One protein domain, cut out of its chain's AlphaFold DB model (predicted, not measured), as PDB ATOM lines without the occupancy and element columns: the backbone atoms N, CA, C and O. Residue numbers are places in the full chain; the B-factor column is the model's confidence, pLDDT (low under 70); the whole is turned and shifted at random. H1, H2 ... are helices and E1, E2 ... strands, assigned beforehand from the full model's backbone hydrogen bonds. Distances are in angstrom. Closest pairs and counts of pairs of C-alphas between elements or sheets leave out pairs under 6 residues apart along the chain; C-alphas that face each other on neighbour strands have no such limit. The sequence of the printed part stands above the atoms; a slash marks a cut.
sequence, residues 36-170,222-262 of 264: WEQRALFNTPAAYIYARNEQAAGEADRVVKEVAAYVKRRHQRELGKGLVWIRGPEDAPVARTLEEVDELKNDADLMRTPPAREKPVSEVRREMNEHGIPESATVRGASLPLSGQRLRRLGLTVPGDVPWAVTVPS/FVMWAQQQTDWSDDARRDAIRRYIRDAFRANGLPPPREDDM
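AT A GLANCE: This is residues 36 to 170 and 222 to 262 of the 264 residues of an uncharacterized protein of Phycisphaerae bacterium (UniProt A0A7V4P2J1). A four-stranded sheet, E1 to E4, makes a wall with the long helix H1 slanting over one face, while H6 and H7 lie side by side as a helical hairpin next to H1. The short helices H2, H3 and H4 form a loose group, with H4 reaching the end of E4 and H3 farthest out, and H5 grazes the sheet. The printed part has 176 residues, with seven named helices and four named strands in the order E1 E2 H1 E3 H2 H3 H4 H5 E4 H6 H7. The mixed sheet runs E1 E2 E3 E4; the class is mixed, helices and strands. The whole is compact, with a radius of gyration of the C-alphas of 16.3 A and spans of 40 by 39 by 33 A.

IN THESE COORDINATES: The strands are E1, residues 39 to 43, E2, 47 to 51, E3, 82 to 87, 16.5 A long, and E4, 165 to 169, 13.9 A. C-alpha 39 is at (-5.458, 40.376, -55.284). H1, residues 54 to 75, is 30.6 A long and H7, residues 234 to 251, is 25.7 A, ending at C-alpha 251 (24.006, 46.529, -54.732). H3, residues 121 to 131, is 15.2 A. The shorter helices are H2, 98 to 105, H4, 135 to 141, H5, 148 to 153, and H6, 222 to 227.

HOW THE PARTS SIT: E1 and E2 are an antiparallel hairpin, with N 42 and O 49 2.8 A apart. E2 and E3 are parallel, with N 48 and O 82 at 2.8 A, and so are E3 and E4, with N 85 and O 166 at 2.8 A. Residues 144 to 145 pair antiparallel with residues 166 to 167 of E4. H1 is on the sheet at a height of 9.5 A, over E2 and E3, slantwise to the strands at 39 degrees to E3 on the local plane; the closest C-alphas of H1 and E2 are those of Ala 57 and Ala 51, 5.6 A. With H1 on one face, the sheet makes two layers. Two strand-helix-strand units, parallel neighbour strands with helices between, are E2, H1, E3, whose crossover is left-handed, and E3, H2 H3 H4 H5, E4. H1 and H6 are close but not clearly touching, with the C-alphas of Val 67 and Phe 222 6.5 A apart, and H1 and H7 are near each other. H6 touches residues 237 to 244 of H7, opposite ways at a shallow tilt of 3 degrees, closest at the C-alphas of Ala 226 and Arg 237, 5.9 A. H4 only grazes the sheet with residues 140 to 141, and H5 with residues 148 to 151. H2 touches H3 at a steep tilt of 59 degrees, with the C-alphas of Glu 99 and Val 121 6.4 A apart, and only just touches H4, with 3 pairs of C-alphas within 8 A, the closest those of Leu 98 and Val 139, 6.3 A. H3 and H7 are apart. Every O i to N i+4 pair is within hydrogen-bond range in H1 to H7.

THE WHOLE: The C-alphas farthest apart, Glu 130 and Gly 160, are 44.8 A apart. Residues 171 to 221 are not printed, and the C-alphas of 170 and 222 are 18.6 A apart across the cut. The links H2 to H3 and H5 to E4 are long. The mean pLDDT of the printed part is 92.9; residue 160 is under 70.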
ATOM      1  N   TRP A  36      -7.460  36.991 -52.590       91.56
ATOM      2  CA  TRP A  36      -7.555  37.610 -51.272       91.56
ATOM      3  C   TRP A  36      -7.748  39.114 -51.451       91.56
ATOM      4  O   TRP A  36      -6.902  39.803 -52.032       91.56
ATOM      5  N   GLU A  37      -8.905  39.608 -51.007       89.31
ATOM      6  CA  GLU A  37      -9.396  40.948 -51.339       89.31
ATOM      7  C   GLU A  37      -9.395  41.169 -52.868       89.31
ATOM      8  O   GLU A  37      -9.968  40.380 -53.618       89.31
ATOM      9  N   GLN A  38      -8.733  42.223 -53.352       91.31
ATOM     10  CA  GLN A  38      -8.617  42.568 -54.772       91.31
ATOM     11  C   GLN A  38      -7.366  41.962 -55.440       91.31
ATOM     12  O   GLN A  38      -6.943  42.425 -56.497       91.31
ATOM     13  N   ARG A  39      -6.726  40.961 -54.819       95.06
ATOM     14  CA  ARG A  39      -5.458  40.376 -55.284       95.06
ATOM     15  C   ARG A  39      -5.628  38.926 -55.691       95.06
ATOM     16  O   ARG A  39      -6.320  38.171 -55.014       95.06
ATOM     17  N   ALA A  40      -4.949  38.541 -56.764       96.50
ATOM     18  CA  ALA A  40      -4.796  37.151 -57.160       96.50
ATOM     19  C   ALA A  40      -3.550  36.550 -56.502       96.50
ATOM     20  O   ALA A  40      -2.570  37.255 -56.233       96.50
ATOM     21  N   LEU A  41      -3.599  35.245 -56.251       97.00
ATOM     22  CA  LEU A  41      -2.448  34.462 -55.833       97.00
ATOM     23  C   LEU A  41      -1.584  34.100 -57.047       97.00
ATOM     24  O   LEU A  41      -2.025  33.398 -57.953       97.00
ATOM     25  N   PHE A  42      -0.324  34.513 -57.011       97.50
ATOM     26  CA  PHE A  42       0.730  34.085 -57.918       97.50
ATOM     27  C   PHE A  42       1.636  33.118 -57.162       97.50
ATOM     28  O   PHE A  42       2.460  33.517 -56.333       97.50
ATOM     29  N   ASN A  43       1.445  31.826 -57.415       97.00
ATOM     30  CA  ASN A  43       2.257  30.785 -56.809       97.00
ATOM     31  C   ASN A  43       3.545  30.595 -57.620       97.00
ATOM     32  O   ASN A  43       3.503  30.136 -58.756       97.00
ATOM     33  N   THR A  44       4.695  30.937 -57.048       97.19
ATOM     34  CA  THR A  44       6.012  30.768 -57.688       97.19
ATOM     35  C   THR A  44       6.827  29.708 -56.942       97.19
ATOM     36  O   THR A  44       6.468  29.332 -55.823       97.19
ATOM     37  N   PRO A  45       7.957  29.224 -57.484       96.31
ATOM     38  CA  PRO A  45       8.862  28.372 -56.712       96.31
ATOM     39  C   PRO A  45       9.392  29.033 -55.426       96.31
ATOM     40  O   PRO A  45       9.654  28.334 -54.454       96.31
ATOM     41  N   ALA A  46       9.534  30.364 -55.407       96.12
ATOM     42  CA  ALA A  46      10.169  31.092 -54.308       96.12
ATOM     43  C   ALA A  46       9.179  31.609 -53.247       96.12
ATOM     44  O   ALA A  46       9.549  31.734 -52.080       96.12
ATOM     45  N   ALA A  47       7.937  31.917 -53.630       97.31
ATOM     46  CA  ALA A  47       6.936  32.484 -52.726       97.31
ATOM     47  C   ALA A  47       5.489  32.310 -53.215       97.31
ATOM     48  O   ALA A  47       5.222  32.175 -54.413       97.31
ATOM     49  N   TYR A  48       4.558  32.404 -52.265       97.31
ATOM     50  CA  TYR A  48       3.141  32.682 -52.485       97.31
ATOM     51  C   TYR A  48       2.929  34.196 -52.507       97.31
ATOM     52  O   TYR A  48       3.130  34.863 -51.492       97.31
ATOM     53  N   ILE A  49       2.563  34.761 -53.656       98.06
ATOM     54  CA  ILE A  49       2.526  36.217 -53.832       98.06
ATOM     55  C   ILE A  49       1.096  36.671 -54.098       98.06
ATOM     56  O   ILE A  49       0.532  36.363 -55.140       98.06
ATOM     57  N   TYR A  50       0.520  37.453 -53.189       97.62
ATOM     58  CA  TYR A  50      -0.757  38.123 -53.421       97.62
ATOM     59  C   TYR A  50      -0.520  39.503 -54.027       97.62
ATOM     60  O   TYR A  50      -0.010  40.407 -53.357       97.62
ATOM     61  N   ALA A  51      -0.917  39.672 -55.290       97.38
ATOM     62  CA  ALA A  51      -0.736  40.909 -56.045       97.38
ATOM     63  C   ALA A  51      -1.973  41.269 -56.884       97.38
ATOM     64  O   ALA A  51      -2.782  40.411 -57.233       97.38
ATOM     65  N   ARG A  52      -2.123  42.555 -57.224       95.81
ATOM     66  CA  ARG A  52      -3.215  43.046 -58.090       95.81
ATOM     67  C   ARG A  52      -2.983  42.738 -59.573       95.81
ATOM     68  O   ARG A  52      -3.933  42.670 -60.341       95.81
ATOM     69  N   ASN A  53      -1.725  42.573 -59.978       94.75
ATOM     70  CA  ASN A  53      -1.329  42.267 -61.350       94.75
ATOM     71  C   ASN A  53      -0.024  41.457 -61.382       94.75
ATOM     72  O   ASN A  53       0.714  41.388 -60.394       94.75
ATOM     73  N   GLU A  54       0.252  40.860 -62.538       95.19
ATOM     74  CA  GLU A  54       1.427  40.017 -62.762       95.19
ATOM     75  C   GLU A  54       2.743  40.789 -62.654       95.19
ATOM     76  O   GLU A  54       3.734  40.248 -62.175       95.19
ATOM     77  N   GLN A  55       2.779  42.060 -63.063       94.12
ATOM     78  CA  GLN A  55       4.000  42.866 -63.021       94.12
ATOM     79  C   GLN A  55       4.490  43.047 -61.581       94.12
ATOM     80  O   GLN A  55       5.661  42.805 -61.285       94.12
ATOM     81  N   ALA A  56       3.581  43.398 -60.670       95.06
ATOM     82  CA  ALA A  56       3.879  43.507 -59.250       95.06
ATOM     83  C   ALA A  56       4.316  42.152 -58.666       95.06
ATOM     84  O   ALA A  56       5.279  42.094 -57.901       95.06
ATOM     85  N   ALA A  57       3.658  41.058 -59.064       97.00
ATOM     86  CA  ALA A  57       4.053  39.719 -58.638       97.00
ATOM     87  C   ALA A  57       5.475  39.358 -59.090       97.00
ATOM     88  O   ALA A  57       6.255  38.825 -58.304       97.00
ATOM     89  N   GLY A  58       5.842  39.685 -60.330       96.25
ATOM     90  CA  GLY A  58       7.172  39.400 -60.866       96.25
ATOM     91  C   GLY A  58       8.279  40.264 -60.259       96.25
ATOM     92  O   GLY A  58       9.405  39.793 -60.098       96.25
ATOM     93  N   GLU A  59       7.982  41.499 -59.846       94.56
ATOM     94  CA  GLU A  59       8.910  42.293 -59.032       94.56
ATOM     95  C   GLU A  59       9.164  41.657 -57.664       94.56
ATOM     96  O   GLU A  59      10.317  41.547 -57.246       94.56
ATOM     97  N   ALA A  60       8.106  41.225 -56.975       96.75
ATOM     98  CA  ALA A  60       8.235  40.554 -55.688       96.75
ATOM     99  C   ALA A  60       8.990  39.220 -55.813       96.75
ATOM    100  O   ALA A  60       9.904  38.973 -55.029       96.75
ATOM    101  N   ASP A  61       8.681  38.403 -56.826       97.50
ATOM    102  CA  ASP A  61       9.389  37.147 -57.112       97.50
ATOM    103  C   ASP A  61      10.891  37.382 -57.327       97.50
ATOM    104  O   ASP A  61      11.723  36.666 -56.771       97.50
ATOM    105  N   ARG A  62      11.266  38.439 -58.063       95.94
ATOM    106  CA  ARG A  62      12.675  38.811 -58.255       95.94
ATOM    107  C   ARG A  62      13.363  39.157 -56.937       95.94
ATOM    108  O   ARG A  62      14.437  38.627 -56.672       95.94
ATOM    109  N   VAL A  63      12.735  39.991 -56.106       96.00
ATOM    110  CA  VAL A  63      13.280  40.364 -54.790       96.00
ATOM    111  C   VAL A  63      13.472  39.123 -53.914       96.00
ATOM    112  O   VAL A  63      14.541  38.941 -53.336       96.00
ATOM    113  N   VAL A  64      12.480  38.230 -53.843       97.88
ATOM    114  CA  VAL A  64      12.595  36.996 -53.046       97.88
ATOM    115  C   VAL A  64      13.701  36.091 -53.595       97.88
ATOM    116  O   VAL A  64      14.492  35.557 -52.818       97.88
ATOM    117  N   LYS A  65      13.824  35.952 -54.920       97.12
ATOM    118  CA  LYS A  65      14.913  35.192 -55.553       97.12
ATOM    119  C   LYS A  65      16.289  35.786 -55.267       97.12
ATOM    120  O   LYS A  65      17.235  35.029 -55.062       97.12
ATOM    121  N   GLU A  66      16.420  37.109 -55.223       96.75
ATOM    122  CA  GLU A  66      17.665  37.783 -54.844       96.75
ATOM    123  C   GLU A  66      18.047  37.483 -53.390       96.75
ATOM    124  O   GLU A  66      19.201  37.128 -53.127       96.75
ATOM    125  N   VAL A  67      17.080  37.531 -52.465       98.31
ATOM    126  CA  VAL A  67      17.285  37.137 -51.062       98.31
ATOM    127  C   VAL A  67      17.664  35.657 -50.968       98.31
ATOM    128  O   VAL A  67      18.657  35.322 -50.324       98.31
ATOM    129  N   ALA A  68      16.946  34.769 -51.657       98.19
ATOM    130  CA  ALA A  68      17.232  33.335 -51.666       98.19
ATOM    131  C   ALA A  68      18.632  33.034 -52.223       98.19
ATOM    132  O   ALA A  68      19.375  32.228 -51.661       98.19
ATOM    133  N   ALA A  69      19.032  33.723 -53.293       97.94
ATOM    134  CA  ALA A  69      20.367  33.606 -53.859       97.94
ATOM    135  C   ALA A  69      21.441  34.140 -52.899       97.94
ATOM    136  O   ALA A  69      22.512  33.542 -52.797       97.94
ATOM    137  N   TYR A  70      21.174  35.235 -52.179       98.00
ATOM    138  CA  TYR A  70      22.069  35.733 -51.135       98.00
ATOM    139  C   TYR A  70      22.229  34.704 -50.008       98.00
ATOM    140  O   TYR A  70      23.361  34.347 -49.681       98.00
ATOM    141  N   VAL A  71      21.123  34.170 -49.481       98.31
ATOM    142  CA  VAL A  71      21.109  33.137 -48.432       98.31
ATOM    143  C   VAL A  71      21.916  31.909 -48.860       98.31
ATOM    144  O   VAL A  71      22.843  31.502 -48.156       98.31
ATOM    145  N   LYS A  72      21.656  31.386 -50.063       98.12
ATOM    146  CA  LYS A  72      22.376  30.233 -50.609       98.12
ATOM    147  C   LYS A  72      23.870  30.505 -50.756       98.12
ATOM    148  O   LYS A  72      24.683  29.733 -50.262       98.12
ATOM    149  N   ARG A  73      24.257  31.616 -51.391       97.62
ATOM    150  CA  ARG A  73      25.676  31.945 -51.616       97.62
ATOM    151  C   ARG A  73      26.428  32.209 -50.313       97.62
ATOM    152  O   ARG A  73      27.563  31.766 -50.169       97.62
ATOM    153  N   ARG A  74      25.825  32.960 -49.386       97.56
ATOM    154  CA  ARG A  74      26.525  33.502 -48.215       97.56
ATOM    155  C   ARG A  74      26.491  32.586 -46.999       97.56
ATOM    156  O   ARG A  74      27.437  32.627 -46.212       97.56
ATOM    157  N   HIS A  75      25.427  31.800 -46.864       97.38
ATOM    158  CA  HIS A  75      25.161  30.971 -45.691       97.38
ATOM    159  C   HIS A  75      25.009  29.481 -46.022       97.38
ATOM    160  O   HIS A  75      24.888  28.692 -45.092       97.38
ATOM    161  N   GLN A  76      25.043  29.086 -47.307       97.69
ATOM    162  CA  GLN A  76      24.901  27.689 -47.757       97.69
ATOM    163  C   GLN A  76      23.621  27.023 -47.222       97.69
ATOM    164  O   GLN A  76      23.605  25.850 -46.865       97.69
ATOM    165  N   ARG A  77      22.541  27.810 -47.144       97.44
ATOM    166  CA  ARG A  77      21.219  27.402 -46.655       97.44
ATOM    167  C   ARG A  77      20.138  27.763 -47.662       97.44
ATOM    168  O   ARG A  77      20.400  28.439 -48.659       97.44
ATOM    169  N   GLU A  78      18.920  27.327 -47.381       97.19
ATOM    170  CA  GLU A  78      17.735  27.693 -48.147       97.19
ATOM    171  C   GLU A  78      16.906  28.741 -47.403       97.19
ATOM    172  O   GLU A  78      16.879  28.778 -46.173       97.19
ATOM    173  N   LEU A  79      16.243  29.611 -48.169       97.25
ATOM    174  CA  LEU A  79      15.344  30.632 -47.625       97.25
ATOM    175  C   LEU A  79      14.010  30.031 -47.146       97.25
ATOM    176  O   LEU A  79      13.366  30.585 -46.260       97.25
ATOM    177  N   GLY A  80      13.583  28.918 -47.749       95.00
ATOM    178  CA  GLY A  80      12.216  28.418 -47.627       95.00
ATOM    179  C   GLY A  80      11.211  29.282 -48.400       95.00
ATOM    180  O   GLY A  80      11.469  30.444 -48.727       95.00
ATOM    181  N   LYS A  81      10.057  28.696 -48.722       95.38
ATOM    182  CA  LYS A  81       9.001  29.352 -49.499       95.38
ATOM    183  C   LYS A  81       8.049  30.112 -48.580       95.38
ATOM    184  O   LYS A  81       7.328  29.494 -47.806       95.38
ATOM    185  N   GLY A  82       8.039  31.437 -48.680       96.62
ATOM    186  CA  GLY A  82       7.216  32.302 -47.832       96.62
ATOM    187  C   GLY A  82       6.007  32.920 -48.520       96.62
ATOM    188  O   GLY A  82       5.673  32.582 -49.657       96.62
ATOM    189  N   LEU A  83       5.375  33.870 -47.827       97.50
ATOM    190  CA  LEU A  83       4.257  34.665 -48.334       97.50
ATOM    191  C   LEU A  83       4.647  36.136 -48.521       97.50
ATOM    192  O   LEU A  83       5.259  36.755 -47.650       97.50
ATOM    193  N   VAL A  84       4.232  36.722 -49.642       98.00
ATOM    194  CA  VAL A  84       4.365  38.156 -49.919       98.00
ATOM    195  C   VAL A  84       2.996  38.753 -50.212       98.00
ATOM    196  O   VAL A  84       2.310  38.340 -51.144       98.00
ATOM    197  N   TRP A  85       2.623  39.779 -49.452       97.12
ATOM    198  CA  TRP A  85       1.425  40.575 -49.688       97.12
ATOM    199  C   TRP A  85       1.783  41.961 -50.232       97.12
ATOM    200  O   TRP A  85       2.350  42.797 -49.520       97.12
ATOM    201  N   ILE A  86       1.459  42.218 -51.501       97.56
ATOM    202  CA  ILE A  86       1.795  43.484 -52.164       97.56
ATOM    203  C   ILE A  86       0.689  44.520 -51.950       97.56
ATOM    204  O   ILE A  86      -0.468  44.281 -52.296       97.56
ATOM    205  N   ARG A  87       1.062  45.706 -51.457       96.38
ATOM    206  CA  ARG A  87       0.147  46.836 -51.227       96.38
ATOM    207  C   ARG A  87       0.217  47.882 -52.334       96.38
ATOM    208  O   ARG A  87       1.304  48.335 -52.678       96.38
ATOM    209  N   GLY A  88      -0.924  48.291 -52.864       95.56
ATOM    210  CA  GLY A  88      -1.112  49.440 -53.741       95.56
ATOM    211  C   GLY A  88      -1.503  50.728 -52.993       95.56
ATOM    212  O   GLY A  88      -1.783  50.682 -51.795       95.56
ATOM    213  N   PRO A  89      -1.500  51.885 -53.684       94.50
ATOM    214  CA  PRO A  89      -1.958  53.183 -53.163       94.50
ATOM    215  C   PRO A  89      -3.343  53.215 -52.506       94.50
ATOM    216  O   PRO A  89      -3.578  54.009 -51.602       94.50
ATOM    217  N   GLU A  90      -4.255  52.380 -52.982       92.31
ATOM    218  CA  GLU A  90      -5.654  52.287 -52.576       92.31
ATOM    219  C   GLU A  90      -5.875  51.404 -51.340       92.31
ATOM    220  O   GLU A  90      -6.977  51.362 -50.795       92.31
ATOM    221  N   ASP A  91      -4.843  50.680 -50.905       91.88
ATOM    222  CA  ASP A  91      -4.948  49.780 -49.769       91.88
ATOM    223  C   ASP A  91      -4.849  50.543 -48.449       91.88
ATOM    224  O   ASP A  91      -4.057  51.479 -48.295       91.88
ATOM    225  N   ALA A  92      -5.616  50.096 -47.454       89.88
ATOM    226  CA  ALA A  92      -5.442  50.586 -46.097       89.88
ATOM    227  C   ALA A  92      -4.009  50.279 -45.617       89.88
ATOM    228  O   ALA A  92      -3.491  49.180 -45.853       89.88
ATOM    229  N   PRO A  93      -3.344  51.225 -44.936       89.00
ATOM    230  CA  PRO A  93      -1.987  51.001 -44.488       89.00
ATOM    231  C   PRO A  93      -1.978  49.950 -43.369       89.00
ATOM    232  O   PRO A  93      -2.855  49.918 -42.504       89.00
ATOM    233  N   VAL A  94      -0.973  49.074 -43.400       90.88
ATOM    234  CA  VAL A  94      -0.827  47.981 -42.418       90.88
ATOM    235  C   VAL A  94      -0.403  48.505 -41.057       90.88
ATOM    236  O   VAL A  94      -0.770  47.912 -40.054       90.88
ATOM    237  N   ALA A  95       0.333  49.605 -41.028       92.94
ATOM    238  CA  ALA A  95       0.604  50.386 -39.835       92.94
ATOM    239  C   ALA A  95       0.167  51.823 -40.124       92.94
ATOM    240  O   ALA A  95       0.271  52.268 -41.266       92.94
ATOM    241  N   ARG A  96      -0.340  52.542 -39.129       93.50
ATOM    242  CA  ARG A  96      -0.806  53.932 -39.238       93.50
ATOM    243  C   ARG A  96       0.149  54.921 -38.584       93.50
ATOM    244  O   ARG A  96       0.143  56.090 -38.957       93.50
ATOM    245  N   THR A  97       0.976  54.446 -37.660       96.06
ATOM    246  CA  THR A  97       1.956  55.242 -36.918       96.06
ATOM    247  C   THR A  97       3.320  54.554 -36.913       96.06
ATOM    248  O   THR A  97       3.434  53.378 -37.273       96.06
ATOM    249  N   LEU A  98       4.367  55.280 -36.515       94.94
ATOM    250  CA  LEU A  98       5.681  54.674 -36.285       94.94
ATOM    251  C   LEU A  98       5.666  53.654 -35.143       94.94
ATOM    252  O   LEU A  98       6.395  52.675 -35.229       94.94
ATOM    253  N   GLU A  99       4.830  53.846 -34.123       96.69
ATOM    254  CA  GLU A  99       4.653  52.885 -33.032       96.69
ATOM    255  C   GLU A  99       4.138  51.544 -33.567       96.69
ATOM    256  O   GLU A  99       4.738  50.513 -33.301       96.69
ATOM    257  N   GLU A 100       3.112  51.548 -34.422       95.25
ATOM    258  CA  GLU A 100       2.617  50.308 -35.037       95.25
ATOM    259  C   GLU A 100       3.663  49.661 -35.970       95.25
ATOM    260  O   GLU A 100       3.707  48.439 -36.118       95.25
ATOM    261  N   VAL A 101       4.513  50.462 -36.629       94.81
ATOM    262  CA  VAL A 101       5.637  49.937 -37.428       94.81
ATOM    263  C   VAL A 101       6.668  49.251 -36.535       94.81
ATOM    264  O   VAL A 101       7.171  48.192 -36.910       94.81
ATOM    265  N   ASP A 102       6.997  49.868 -35.406       93.81
ATOM    266  CA  ASP A 102       7.952  49.360 -34.427       93.81
ATOM    267  C   ASP A 102       7.451  48.057 -33.794       93.81
ATOM    268  O   ASP A 102       8.141  47.042 -33.850       93.81
ATOM    269  N   GLU A 103       6.193  48.038 -33.345       93.56
ATOM    270  CA  GLU A 103       5.520  46.850 -32.814       93.56
ATOM    271  C   GLU A 103       5.547  45.678 -33.803       93.56
ATOM    272  O   GLU A 103       5.829  44.549 -33.418       93.56
ATOM    273  N   LEU A 104       5.286  45.928 -35.091       93.50
ATOM    274  CA  LEU A 104       5.323  44.869 -36.104       93.50
ATOM    275  C   LEU A 104       6.749  44.391 -36.385       93.50
ATOM    276  O   LEU A 104       6.973  43.197 -36.569       93.50
ATOM    277  N   LYS A 105       7.725  45.301 -36.444       92.12
ATOM    278  CA  LYS A 105       9.130  44.943 -36.687       92.12
ATOM    279  C   LYS A 105       9.755  44.185 -35.524       92.12
ATOM    280  O   LYS A 105      10.649  43.385 -35.777       92.12
ATOM    281  N   ASN A 106       9.275  44.420 -34.310       90.44
ATOM    282  CA  ASN A 106       9.765  43.807 -33.081       90.44
ATOM    283  C   ASN A 106       8.753  42.834 -32.465       90.44
ATOM    284  O   ASN A 106       8.831  42.543 -31.274       90.44
ATOM    285  N   ASP A 107       7.817  42.318 -33.273       90.94
ATOM    286  CA  ASP A 107       6.825  41.332 -32.841       90.94
ATOM    287  C   ASP A 107       7.547  40.140 -32.190       90.94
ATOM    288  O   ASP A 107       8.344  39.455 -32.836       90.94
ATOM    289  N   ALA A 108       7.290  39.914 -30.899       87.94
ATOM    290  CA  ALA A 108       7.969  38.899 -30.097       87.94
ATOM    291  C   ALA A 108       7.696  37.468 -30.591       87.94
ATOM    292  O   ALA A 108       8.514  36.579 -30.361       87.94
ATOM    293  N   ASP A 109       6.592  37.251 -31.318       88.19
ATOM    294  CA  ASP A 109       6.296  35.963 -31.952       88.19
ATOM    295  C   ASP A 109       7.194  35.708 -33.179       88.19
ATOM    296  O   ASP A 109       7.325  34.571 -33.635       88.19
ATOM    297  N   LEU A 110       7.810  36.758 -33.736       90.88
ATOM    298  CA  LEU A 110       8.654  36.702 -34.934       90.88
ATOM    299  C   LEU A 110      10.140  36.928 -34.643       90.88
ATOM    300  O   LEU A 110      10.997  36.400 -35.356       90.88
ATOM    301  N   MET A 111      10.452  37.737 -33.633       91.75
ATOM    302  CA  MET A 111      11.803  38.203 -33.340       91.75
ATOM    303  C   MET A 111      12.371  37.477 -32.125       91.75
ATOM    304  O   MET A 111      12.081  37.805 -30.979       91.75
ATOM    305  N   ARG A 112      13.248  36.504 -32.385       91.81
ATOM    306  CA  ARG A 112      13.998  35.793 -31.342       91.81
ATOM    307  C   ARG A 112      15.111  36.655 -30.752       91.81
ATOM    308  O   ARG A 112      15.352  36.634 -29.552       91.81
ATOM    309  N   THR A 113      15.814  37.373 -31.617       92.44
ATOM    310  CA  THR A 113      16.920  38.256 -31.268       92.44
ATOM    311  C   THR A 113      16.501  39.692 -31.558       92.44
ATOM    312  O   THR A 113      16.295  40.011 -32.734       92.44
ATOM    313  N   PRO A 114      16.410  40.562 -30.538       88.62
ATOM    314  CA  PRO A 114      16.115  41.969 -30.754       88.62
ATOM    315  C   PRO A 114      17.325  42.708 -31.357       88.62
ATOM    316  O   PRO A 114      18.477  42.252 -31.200       88.62
ATOM    317  N   PRO A 115      17.088  43.864 -32.004       87.50
ATOM    318  CA  PRO A 115      18.147  44.772 -32.435       87.50
ATOM    319  C   PRO A 115      19.086  45.139 -31.268       87.50
ATOM    320  O   PRO A 115      18.649  45.263 -30.126       87.50
ATOM    321  N   ALA A 116      20.387  45.303 -31.528       86.06
ATOM    322  CA  ALA A 116      21.357  45.645 -30.480       86.06
ATOM    323  C   ALA A 116      21.177  47.068 -29.927       86.06
ATOM    324  O   ALA A 116      21.462  47.324 -28.758       86.06
ATOM    325  N   ARG A 117      20.765  48.005 -30.787       84.81
ATOM    326  CA  ARG A 117      20.590  49.427 -30.472       84.81
ATOM    327  C   ARG A 117      19.317  49.937 -31.128       84.81
ATOM    328  O   ARG A 117      19.344  50.669 -32.116       84.81
ATOM    329  N   GLU A 118      18.190  49.501 -30.593       84.31
ATOM    330  CA  GLU A 118      16.895  50.024 -30.999       84.31
ATOM    331  C   GLU A 118      16.812  51.529 -30.719       84.31
ATOM    332  O   GLU A 118      17.035  51.982 -29.593       84.31
ATOM    333  N   LYS A 119      16.508  52.314 -31.758       87.12
ATOM    334  CA  LYS A 119      16.213  53.735 -31.587       87.12
ATOM    335  C   LYS A 119      14.770  53.881 -31.116       87.12
ATOM    336  O   LYS A 119      13.885  53.340 -31.777       87.12
ATOM    337  N   PRO A 120      14.495  54.656 -30.056       90.88
ATOM    338  CA  PRO A 120      13.123  54.889 -29.638       90.88
ATOM    339  C   PRO A 120      12.348  55.622 -30.740       90.88
ATOM    340  O   PRO A 120      12.880  56.508 -31.415       90.88
ATOM    341  N   VAL A 121      11.059  55.306 -30.883       93.69
ATOM    342  CA  VAL A 121      10.179  55.914 -31.898       93.69
ATOM    343  C   VAL A 121      10.189  57.448 -31.839       93.69
ATOM    344  O   VAL A 121      10.152  58.113 -32.875       93.69
ATOM    345  N   SER A 122      10.309  58.031 -30.644       95.12
ATOM    346  CA  SER A 122      10.415  59.483 -30.451       95.12
ATOM    347  C   SER A 122      11.663  60.090 -31.103       95.12
ATOM    348  O   SER A 122      11.585  61.182 -31.669       95.12
ATOM    349  N   GLU A 123      12.795  59.386 -31.072       93.31
ATOM    350  CA  GLU A 123      14.027  59.802 -31.740       93.31
ATOM    351  C   GLU A 123      13.898  59.672 -33.256       93.31
ATOM    352  O   GLU A 123      14.226  60.620 -33.968       93.31
ATOM    353  N   VAL A 124      13.345  58.560 -33.750       91.50
ATOM    354  CA  VAL A 124      13.079  58.368 -35.186       91.50
ATOM    355  C   VAL A 124      12.175  59.482 -35.714       91.50
ATOM    356  O   VAL A 124      12.490  60.125 -36.715       91.50
ATOM    357  N   ARG A 125      11.080  59.781 -35.008       94.25
ATOM    358  CA  ARG A 125      10.157  60.866 -35.356       94.25
ATOM    359  C   ARG A 125      10.846  62.228 -35.348       94.25
ATOM    360  O   ARG A 125      10.622  63.033 -36.254       94.25
ATOM    361  N   ARG A 126      11.697  62.496 -34.352       94.81
ATOM    362  CA  ARG A 126      12.500  63.725 -34.298       94.81
ATOM    363  C   ARG A 126      13.403  63.837 -35.527       94.81
ATOM    364  O   ARG A 126      13.342  64.862 -36.194       94.81
ATOM    365  N   GLU A 127      14.163  62.793 -35.864       90.81
ATOM    366  CA  GLU A 127      15.039  62.770 -37.048       90.81
ATOM    367  C   GLU A 127      14.243  62.999 -38.346       90.81
ATOM    368  O   GLU A 127      14.655  63.772 -39.210       90.81
ATOM    369  N   MET A 128      13.061  62.390 -38.482       90.88
ATOM    370  CA  MET A 128      12.185  62.602 -39.639       90.88
ATOM    371  C   MET A 128      11.729  64.058 -39.754       90.88
ATOM    372  O   MET A 128      11.845  64.655 -40.828       90.88
ATOM    373  N   ASN A 129      11.289  64.670 -38.653       91.50
ATOM    374  CA  ASN A 129      10.905  66.083 -38.611       91.50
ATOM    375  C   ASN A 129      12.100  67.007 -38.910       91.50
ATOM    376  O   ASN A 129      12.009  67.921 -39.735       91.50
ATOM    377  N   GLU A 130      13.260  66.717 -38.320       90.12
ATOM    378  CA  GLU A 130      14.542  67.382 -38.586       90.12
ATOM    379  C   GLU A 130      15.009  67.233 -40.030       90.12
ATOM    380  O   GLU A 130      15.881  67.982 -40.466       90.12
ATOM    381  N   HIS A 131      14.413  66.336 -40.802       84.12
ATOM    382  CA  HIS A 131      14.708  66.129 -42.210       84.12
ATOM    383  C   HIS A 131      13.547  66.495 -43.141       84.12
ATOM    384  O   HIS A 131      13.718  66.504 -44.359       84.12
ATOM    385  N   GLY A 132      12.398  66.895 -42.587       88.06
ATOM    386  CA  GLY A 132      11.192  67.190 -43.358       88.06
ATOM    387  C   GLY A 132      10.607  65.955 -44.045       88.06
ATOM    388  O   GLY A 132      10.001  66.091 -45.101       88.06
ATOM    389  N   ILE A 133      10.820  64.760 -43.491       90.19
ATOM    390  CA  ILE A 133      10.261  63.515 -44.019       90.19
ATOM    391  C   ILE A 133       8.846  63.330 -43.452       90.19
ATOM    392  O   ILE A 133       8.694  63.241 -42.234       90.19
ATOM    393  N   PRO A 134       7.808  63.215 -44.297       93.62
ATOM    394  CA  PRO A 134       6.461  62.916 -43.833       93.62
ATOM    395  C   PRO A 134       6.367  61.500 -43.242       93.62
ATOM    396  O   PRO A 134       6.661  60.500 -43.909       93.62
ATOM    397  N   GLU A 135       5.909  61.416 -41.987       94.12
ATOM    398  CA  GLU A 135       5.687  60.152 -41.267       94.12
ATOM    399  C   GLU A 135       4.711  59.240 -42.013       94.12
ATOM    400  O   GLU A 135       5.018  58.074 -42.263       94.12
ATOM    401  N   SER A 136       3.589  59.797 -42.472       94.38
ATOM    402  CA  SER A 136       2.541  59.072 -43.197       94.38
ATOM    403  C   SER A 136       3.068  58.321 -44.423       94.38
ATOM    404  O   SER A 136       2.762  57.143 -44.603       94.38
ATOM    405  N   ALA A 137       3.887  58.972 -45.254       94.25
ATOM    406  CA  ALA A 137       4.458  58.360 -46.451       94.25
ATOM    407  C   ALA A 137       5.424  57.222 -46.093       94.25
ATOM    408  O   ALA A 137       5.421  56.168 -46.732       94.25
ATOM    409  N   THR A 138       6.221  57.424 -45.042       93.38
ATOM    410  CA  THR A 138       7.214  56.452 -44.573       93.38
ATOM    411  C   THR A 138       6.540  55.200 -44.026       93.38
ATOM    412  O   THR A 138       6.865  54.089 -44.443       93.38
ATOM    413  N   VAL A 139       5.552  55.379 -43.149       95.31
ATOM    414  CA  VAL A 139       4.775  54.295 -42.541       95.31
ATOM    415  C   VAL A 139       3.998  53.516 -43.607       95.31
ATOM    416  O   VAL A 139       4.075  52.286 -43.672       95.31
ATOM    417  N   ARG A 140       3.311  54.217 -44.518       95.12
ATOM    418  CA  ARG A 140       2.540  53.586 -45.599       95.12
ATOM    419  C   ARG A 140       3.429  52.822 -46.585       95.12
ATOM    420  O   ARG A 140       3.027  51.772 -47.079       95.12
ATOM    421  N   GLY A 141       4.638  53.318 -46.853       94.94
ATOM    422  CA  GLY A 141       5.609  52.687 -47.752       94.94
ATOM    423  C   GLY A 141       6.469  51.591 -47.111       94.94
ATOM    424  O   GLY A 141       7.201  50.910 -47.826       94.94
ATOM    425  N   ALA A 142       6.409  51.388 -45.792       95.25
ATOM    426  CA  ALA A 142       7.308  50.471 -45.090       95.25
ATOM    427  C   ALA A 142       7.034  49.000 -45.432       95.25
ATOM    428  O   ALA A 142       5.896  48.550 -45.339       95.25
ATOM    429  N   SER A 143       8.069  48.228 -45.766       96.88
ATOM    430  CA  SER A 143       7.949  46.765 -45.831       96.88
ATOM    431  C   SER A 143       7.979  46.194 -44.413       96.88
ATOM    432  O   SER A 143       8.866  46.556 -43.637       96.88
ATOM    433  N   LEU A 144       7.016  45.340 -44.066       97.00
ATOM    434  CA  LEU A 144       6.807  44.877 -42.691       97.00
ATOM    435  C   LEU A 144       6.682  43.349 -42.638       97.00
ATOM    436  O   LEU A 144       6.096  42.760 -43.553       97.00
ATOM    437  N   PRO A 145       7.211  42.704 -41.588       96.75
ATOM    438  CA  PRO A 145       6.905  41.307 -41.310       96.75
ATOM    439  C   PRO A 145       5.422  41.153 -40.914       96.75
ATOM    440  O   PRO A 145       4.778  42.102 -40.465       96.75
ATOM    441  N   LEU A 146       4.864  39.961 -41.113       95.06
ATOM    442  CA  LEU A 146       3.488  39.614 -40.772       95.06
ATOM    443  C   LEU A 146       3.474  38.304 -39.985       95.06
ATOM    444  O   LEU A 146       3.821  37.252 -40.517       95.06
ATOM    445  N   SER A 147       3.010  38.352 -38.738       92.50
ATOM    446  CA  SER A 147       2.768  37.146 -37.951       92.50
ATOM    447  C   SER A 147       1.514  36.415 -38.421       92.50
ATOM    448  O   SER A 147       0.621  36.994 -39.049       92.50
ATOM    449  N   GLY A 148       1.398  35.130 -38.072       90.56
ATOM    450  CA  GLY A 148       0.183  34.358 -38.342       90.56
ATOM    451  C   GLY A 148      -1.062  35.012 -37.732       90.56
ATOM    452  O   GLY A 148      -2.129  35.019 -38.347       90.56
ATOM    453  N   GLN A 149      -0.931  35.637 -36.554       90.12
ATOM    454  CA  GLN A 149      -2.012  36.415 -35.950       90.12
ATOM    455  C   GLN A 149      -2.370  37.639 -36.802       90.12
ATOM    456  O   GLN A 149      -3.556  37.907 -37.009       90.12
ATOM    457  N   ARG A 150      -1.372  38.364 -37.327       90.88
ATOM    458  CA  ARG A 150      -1.610  39.521 -38.197       90.88
ATOM    459  C   ARG A 150      -2.303  39.123 -39.496       90.88
ATOM    460  O   ARG A 150      -3.272  39.774 -39.868       90.88
ATOM    461  N   LEU A 151      -1.870  38.038 -40.136       91.44
ATOM    462  CA  LEU A 151      -2.499  37.508 -41.352       91.44
ATOM    463  C   LEU A 151      -3.970  37.150 -41.112       91.44
ATOM    464  O   LEU A 151      -4.832  37.585 -41.874       91.44
ATOM    465  N   ARG A 152      -4.280  36.485 -39.989       90.50
ATOM    466  CA  ARG A 152      -5.668  36.182 -39.603       90.50
ATOM    467  C   ARG A 152      -6.509  37.443 -39.402       90.50
ATOM    468  O   ARG A 152      -7.646  37.484 -39.861       90.50
ATOM    469  N   ARG A 153      -5.963  38.487 -38.764       88.25
ATOM    470  CA  ARG A 153      -6.657  39.786 -38.611       88.25
ATOM    471  C   ARG A 153      -6.911  40.480 -39.951       88.25
ATOM    472  O   ARG A 153      -7.876  41.224 -40.066       88.25
ATOM    473  N   LEU A 154      -6.070  40.222 -40.950       87.50
ATOM    474  CA  LEU A 154      -6.240  40.693 -42.326       87.50
ATOM    475  C   LEU A 154      -7.127  39.748 -43.169       87.50
ATOM    476  O   LEU A 154      -7.252  39.917 -44.379       87.50
ATOM    477  N   GLY A 155      -7.746  38.739 -42.548       88.94
ATOM    478  CA  GLY A 155      -8.675  37.825 -43.207       88.94
ATOM    479  C   GLY A 155      -8.018  36.701 -44.011       88.94
ATOM    480  O   GLY A 155      -8.711  36.051 -44.790       88.94
ATOM    481  N   LEU A 156      -6.717  36.448 -43.832       88.94
ATOM    482  CA  LEU A 156      -6.030  35.313 -44.445       88.94
ATOM    483  C   LEU A 156      -5.575  34.307 -43.390       88.94
ATOM    484  O   LEU A 156      -4.684  34.573 -42.582       88.94
ATOM    485  N   THR A 157      -6.144  33.108 -43.448       86.69
ATOM    486  CA  THR A 157      -5.609  31.950 -42.734       86.69
ATOM    487  C   THR A 157      -4.607  31.263 -43.644       86.69
ATOM    488  O   THR A 157      -4.983  30.707 -44.672       86.69
ATOM    489  N   VAL A 158      -3.328  31.331 -43.279       82.31
ATOM    490  CA  VAL A 158      -2.270  30.658 -44.029       82.31
ATOM    491  C   VAL A 158      -2.209  29.180 -43.620       82.31
ATOM    492  O   VAL A 158      -2.124  28.899 -42.423       82.31
ATOM    493  N   PRO A 159      -2.268  28.243 -44.577       70.75
ATOM    494  CA  PRO A 159      -2.136  26.812 -44.319       70.75
ATOM    495  C   PRO A 159      -0.691  26.412 -44.009       70.75
ATOM    496  O   PRO A 159       0.226  26.793 -44.738       70.75
ATOM    497  N   GLY A 160      -0.507  25.578 -42.982       68.50
ATOM    498  CA  GLY A 160       0.784  24.972 -42.635       68.50
ATOM    499  C   GLY A 160       1.863  25.957 -42.167       68.50
ATOM    500  O   GLY A 160       1.588  27.112 -41.837       68.50
ATOM    501  N   ASP A 161       3.106  25.471 -42.150       75.94
ATOM    502  CA  ASP A 161       4.291  26.229 -41.740       75.94
ATOM    503  C   ASP A 161       4.840  27.042 -42.920       75.94
ATOM    504  O   ASP A 161       5.752  26.621 -43.632       75.94
ATOM    505  N   VAL A 162       4.280  28.231 -43.152       90.75
ATOM    506  CA  VAL A 162       4.938  29.234 -43.999       90.75
ATOM    507  C   VAL A 162       6.011  29.919 -43.151       90.75
ATOM    508  O   VAL A 162       5.655  30.687 -42.256       90.75
ATOM    509  N   PRO A 163       7.314  29.677 -43.406       92.25
ATOM    510  CA  PRO A 163       8.383  30.105 -42.510       92.25
ATOM    511  C   PRO A 163       8.401  31.618 -42.318       92.25
ATOM    512  O   PRO A 163       8.735  32.106 -41.249       92.25
ATOM    513  N   TRP A 164       8.053  32.393 -43.340       95.88
ATOM    514  CA  TRP A 164       8.144  33.846 -43.301       95.88
ATOM    515  C   TRP A 164       7.002  34.457 -44.130       95.88
ATOM    516  O   TRP A 164       6.657  33.953 -45.199       95.88
ATOM    517  N   ALA A 165       6.407  35.551 -43.653       96.88
ATOM    518  CA  ALA A 165       5.369  36.288 -44.367       96.88
ATOM    519  C   ALA A 165       5.587  37.801 -44.245       96.88
ATOM    520  O   ALA A 165       5.751  38.316 -43.145       96.88
ATOM    521  N   VAL A 166       5.600  38.524 -45.366       98.00
ATOM    522  CA  VAL A 166       5.843  39.979 -45.398       98.00
ATOM    523  C   VAL A 166       4.754  40.717 -46.154       98.00
ATOM    524  O   VAL A 166       4.150  40.187 -47.088       98.00
ATOM    525  N   THR A 167       4.577  41.992 -45.823       97.25
ATOM    526  CA  THR A 167       3.954  42.961 -46.717       97.25
ATOM    527  C   THR A 167       4.994  43.905 -47.304       97.25
ATOM    528  O   THR A 167       5.922  44.335 -46.618       97.25
ATOM    529  N   VAL A 168       4.834  44.239 -48.583       97.44
ATOM    530  CA  VAL A 168       5.728  45.139 -49.321       97.44
ATOM    531  C   VAL A 168       4.911  46.148 -50.134       97.44
ATOM    532  O   VAL A 168       3.807  45.821 -50.579       97.44
ATOM    533  N   PRO A 169       5.393  47.387 -50.342       97.25
ATOM    534  CA  PRO A 169       4.728  48.324 -51.241       97.25
ATOM    535  C   PRO A 169       4.879  47.868 -52.696       97.25
ATOM    536  O   PRO A 169       5.934  47.361 -53.068       97.25
ATOM    537  N   SER A 170       3.874  48.097 -53.538       96.12
ATOM    538  CA  SER A 170       3.980  48.024 -54.999       96.12
ATOM    539  C   SER A 170       4.850  49.161 -55.538       96.12
ATOM    540  O   SER A 170       5.230  50.067 -54.792       96.12
ATOM    541  N   PHE A 222      14.738  38.652 -45.324       98.25
ATOM    542  CA  PHE A 222      16.016  38.181 -44.791       98.25
ATOM    543  C   PHE A 222      16.043  38.178 -43.258       98.25
ATOM    544  O   PHE A 222      16.550  37.228 -42.666       98.25
ATOM    545  N   VAL A 223      15.490  39.213 -42.614       97.12
ATOM    546  CA  VAL A 223      15.416  39.300 -41.149       97.12
ATOM    547  C   VAL A 223      14.655  38.102 -40.593       97.12
ATOM    548  O   VAL A 223      15.206  37.393 -39.760       97.12
ATOM    549  N   MET A 224      13.449  37.805 -41.086       97.06
ATOM    550  CA  MET A 224      12.675  36.669 -40.568       97.06
ATOM    551  C   MET A 224      13.365  35.327 -40.810       97.06
ATOM    552  O   MET A 224      13.364  34.477 -39.924       97.06
ATOM    553  N   TRP A 225      14.025  35.154 -41.959       97.69
ATOM    554  CA  TRP A 225      14.858  33.976 -42.190       97.69
ATOM    555  C   TRP A 225      16.004  33.868 -41.171       97.69
ATOM    556  O   TRP A 225      16.225  32.798 -40.606       97.69
ATOM    557  N   ALA A 226      16.710  34.966 -40.886       97.56
ATOM    558  CA  ALA A 226      17.801  34.976 -39.913       97.56
ATOM    559  C   ALA A 226      17.310  34.637 -38.492       97.56
ATOM    560  O   ALA A 226      17.981  33.897 -37.771       97.56
ATOM    561  N   GLN A 227      16.118  35.109 -38.107       95.94
ATOM    562  CA  GLN A 227      15.498  34.805 -36.809       95.94
ATOM    563  C   GLN A 227      15.204  33.306 -36.617       95.94
ATOM    564  O   GLN A 227      15.245  32.807 -35.493       95.94
ATOM    565  N   GLN A 228      14.993  32.563 -37.707       95.44
ATOM    566  CA  GLN A 228      14.738  31.116 -37.681       95.44
ATOM    567  C   GLN A 228      15.998  30.261 -37.538       95.44
ATOM    568  O   GLN A 228      15.895  29.049 -37.353       95.44
ATOM    569  N   GLN A 229      17.192  30.852 -37.615       96.44
ATOM    570  CA  GLN A 229      18.440  30.103 -37.479       96.44
ATOM    571  C   GLN A 229      18.679  29.806 -35.991       96.44
ATOM    572  O   GLN A 229      19.285  30.590 -35.249       96.44
ATOM    573  N   THR A 230      18.113  28.695 -35.518       94.50
ATOM    574  CA  THR A 230      18.099  28.327 -34.095       94.50
ATOM    575  C   THR A 230      19.477  27.969 -33.555       94.50
ATOM    576  O   THR A 230      19.708  28.136 -32.360       94.50
ATOM    577  N   ASP A 231      20.381  27.554 -34.440       96.88
ATOM    578  CA  ASP A 231      21.775  27.212 -34.173       96.88
ATOM    579  C   ASP A 231      22.723  28.426 -34.167       96.88
ATOM    580  O   ASP A 231      23.887  28.297 -33.796       96.88
ATOM    581  N   TRP A 232      22.252  29.611 -34.564       97.56
ATOM    582  CA  TRP A 232      23.047  30.840 -34.492       97.56
ATOM    583  C   TRP A 232      22.993  31.460 -33.090       97.56
ATOM    584  O   TRP A 232      21.982  31.368 -32.392       97.56
ATOM    585  N   SER A 233      24.059  32.147 -32.677       97.00
ATOM    586  CA  SER A 233      23.986  33.064 -31.534       97.00
ATOM    587  C   SER A 233      23.234  34.343 -31.918       97.00
ATOM    588  O   SER A 233      23.076  34.657 -33.101       97.00
ATOM    589  N   ASP A 234      22.801  35.110 -30.919       96.00
ATOM    590  CA  ASP A 234      22.185  36.423 -31.143       96.00
ATOM    591  C   ASP A 234      23.110  37.362 -31.932       96.00
ATOM    592  O   ASP A 234      22.679  38.002 -32.891       96.00
ATOM    593  N   ASP A 235      24.400  37.382 -31.597       95.62
ATOM    594  CA  ASP A 235      25.380  38.218 -32.296       95.62
ATOM    595  C   ASP A 235      25.591  37.765 -33.743       95.62
ATOM    596  O   ASP A 235      25.634  38.597 -34.649       95.62
ATOM    597  N   ALA A 236      25.607  36.452 -34.002       96.69
ATOM    598  CA  ALA A 236      25.692  35.932 -35.363       96.69
ATOM    599  C   ALA A 236      24.465  36.325 -36.210       96.69
ATOM    600  O   ALA A 236      24.619  36.670 -37.386       96.69
ATOM    601  N   ARG A 237      23.256  36.323 -35.624       96.88
ATOM    602  CA  ARG A 237      22.037  36.803 -36.305       96.88
ATOM    603  C   ARG A 237      22.120  38.294 -36.613       96.88
ATOM    604  O   ARG A 237      21.903  38.680 -37.763       96.88
ATOM    605  N   ARG A 238      22.483  39.120 -35.630       95.38
ATOM    606  CA  ARG A 238      22.648  40.574 -35.798       95.38
ATOM    607  C   ARG A 238      23.662  40.906 -36.886       95.38
ATOM    608  O   ARG A 238      23.347  41.647 -37.816       95.38
ATOM    609  N   ASP A 239      24.835  40.282 -36.851       95.50
ATOM    610  CA  ASP A 239      25.889  40.508 -37.840       95.50
ATOM    611  C   ASP A 239      25.488  40.070 -39.250       95.50
ATOM    612  O   ASP A 239      25.832  40.736 -40.235       95.50
ATOM    613  N   ALA A 240      24.741  38.971 -39.377       97.06
ATOM    614  CA  ALA A 240      24.194  38.548 -40.661       97.06
ATOM    615  C   ALA A 240      23.199  39.579 -41.214       97.06
ATOM    616  O   ALA A 240      23.287  39.935 -42.394       97.06
ATOM    617  N   ILE A 241      22.301  40.102 -40.369       95.94
ATOM    618  CA  ILE A 241      21.310  41.123 -40.743       95.94
ATOM    619  C   ILE A 241      21.997  42.435 -41.139       95.94
ATOM    620  O   ILE A 241      21.757  42.936 -42.241       95.94
ATOM    621  N   ARG A 242      22.917  42.954 -40.314       94.94
ATOM    622  CA  ARG A 242      23.739  44.140 -40.627       94.94
ATOM    623  C   ARG A 242      24.432  44.003 -41.977       94.94
ATOM    624  O   ARG A 242      24.416  44.920 -42.799       94.94
ATOM    625  N   ARG A 243      25.054  42.847 -42.219       95.88
ATOM    626  CA  ARG A 243      25.781  42.578 -43.462       95.88
ATOM    627  C   ARG A 243      24.850  42.578 -44.664       95.88
ATOM    628  O   ARG A 243      25.162  43.247 -45.645       95.88
ATOM    629  N   TYR A 244      23.706  41.902 -44.564       96.19
ATOM    630  CA  TYR A 244      22.702  41.901 -45.621       96.19
ATOM    631  C   TYR A 244      22.222  43.321 -45.945       96.19
ATOM    632  O   TYR A 244      22.200  43.706 -47.112       96.19
ATOM    633  N   ILE A 245      21.912  44.134 -44.927       93.31
ATOM    634  CA  ILE A 245      21.492  45.531 -45.119       93.31
ATOM    635  C   ILE A 245      22.587  46.318 -45.851       93.31
ATOM    636  O   ILE A 245      22.309  46.974 -46.853       93.31
ATOM    637  N   ARG A 246      23.848  46.219 -45.416       93.25
ATOM    638  CA  ARG A 246      24.970  46.909 -46.077       93.25
ATOM    639  C   ARG A 246      25.161  46.465 -47.526       93.25
ATOM    640  O   ARG A 246      25.406  47.310 -48.388       93.25
ATOM    641  N   ASP A 247      25.049  45.172 -47.802       93.19
ATOM    642  CA  ASP A 247      25.207  44.631 -49.151       93.19
ATOM    643  C   ASP A 247      24.034  45.025 -50.059       93.19
ATOM    644  O   ASP A 247      24.260  45.372 -51.217       93.19
ATOM    645  N   ALA A 248      22.811  45.103 -49.526       90.19
ATOM    646  CA  ALA A 248      21.653  45.631 -50.245       90.19
ATOM    647  C   ALA A 248      21.841  47.110 -50.632       90.19
ATOM    648  O   ALA A 248      21.509  47.500 -51.753       90.19
ATOM    649  N   PHE A 249      22.427  47.932 -49.752       88.81
ATOM    650  CA  PHE A 249      22.782  49.318 -50.081       88.81
ATOM    651  C   PHE A 249      23.830  49.395 -51.194       88.81
ATOM    652  O   PHE A 249      23.625  50.106 -52.180       88.81
ATOM    653  N   ARG A 250      24.902  48.602 -51.093       90.50
ATOM    654  CA  ARG A 250      25.962  48.544 -52.113       90.50
ATOM    655  C   ARG A 250      25.439  48.090 -53.473       90.50
ATOM    656  O   ARG A 250      25.758  48.717 -54.477       90.50
ATOM    657  N   ALA A 251      24.613  47.046 -53.504       87.38
ATOM    658  CA  ALA A 251      24.006  46.529 -54.732       87.38
ATOM    659  C   ALA A 251      23.119  47.572 -55.433       87.38
ATOM    660  O   ALA A 251      22.953  47.532 -56.647       87.38
ATOM    661  N   ASN A 252      22.596  48.537 -54.674       84.25
ATOM    662  CA  ASN A 252      21.806  49.650 -55.184       84.25
ATOM    663  C   ASN A 252      22.634  50.926 -55.425       84.25
ATOM    664  O   ASN A 252      22.053  51.981 -55.687       84.25
ATOM    665  N   GLY A 253      23.968  50.864 -55.351       83.94
ATOM    666  CA  GLY A 253      24.849  52.013 -55.573       83.94
ATOM    667  C   GLY A 253      24.725  53.103 -54.505       83.94
ATOM    668  O   GLY A 253      25.000  54.265 -54.789       83.94
ATOM    669  N   LEU A 254      24.273  52.752 -53.298       81.38
ATOM    670  CA  LEU A 254      24.176  53.671 -52.166       81.38
ATOM    671  C   LEU A 254      25.317  53.408 -51.173       81.38
ATOM    672  O   LEU A 254      25.738  52.257 -51.009       81.38
ATOM    673  N   PRO A 255      25.819  54.444 -50.477       83.88
ATOM    674  CA  PRO A 255      26.792  54.243 -49.415       83.88
ATOM    675  C   PRO A 255      26.161  53.376 -48.314       83.88
ATOM    676  O   PRO A 255      25.043  53.665 -47.880       83.88
ATOM    677  N   PRO A 256      26.838  52.304 -47.862       85.69
ATOM    678  CA  PRO A 256      26.304  51.466 -46.801       85.69
ATOM    679  C   PRO A 256      26.186  52.276 -45.500       85.69
ATOM    680  O   PRO A 256      27.061  53.106 -45.229       85.69
ATOM    681  N   PRO A 257      25.155  52.023 -44.675       83.12
ATOM    682  CA  PRO A 257      25.049  52.646 -43.362       83.12
ATOM    683  C   PRO A 257      26.264  52.299 -42.493       83.12
ATOM    684  O   PRO A 257      26.858  51.219 -42.626       83.12
ATOM    685  N   ARG A 258      26.647  53.235 -41.618       81.50
ATOM    686  CA  ARG A 258      27.670  52.981 -40.598       81.50
ATOM    687  C   ARG A 258      27.112  52.006 -39.570       81.50
ATOM    688  O   ARG A 258      25.904  51.920 -39.386       81.50
ATOM    689  N   GLU A 259      28.004  51.289 -38.903       75.69
ATOM    690  CA  GLU A 259      27.618  50.295 -37.901       75.69
ATOM    691  C   GLU A 259      26.828  50.921 -36.750       75.69
ATOM    692  O   GLU A 259      25.760  50.427 -36.418       75.69
ATOM    693  N   ASP A 260      27.261  52.085 -36.262       75.56
ATOM    694  CA  ASP A 260      26.553  52.827 -35.211       75.56
ATOM    695  C   ASP A 260      25.191  53.401 -35.643       75.56
ATOM    696  O   ASP A 260      24.394  53.775 -34.788       75.56
ATOM    697  N   ASP A 261      24.922  53.494 -36.950       71.56
ATOM    698  CA  ASP A 261      23.640  53.973 -37.483       71.56
ATOM    699  C   ASP A 261      22.641  52.815 -37.726       71.56
ATOM    700  O   ASP A 261      21.479  53.069 -38.047       71.56
ATOM    701  N   MET A 262      23.065  51.548 -37.600       79.25
ATOM    702  CA  MET A 262      22.191  50.378 -37.742       79.25
ATOM    703  C   MET A 262      21.676  49.925 -36.374       79.25
ATOM    704  O   MET A 262      22.449  49.770 -35.434       79.25
TER     705      MET A 262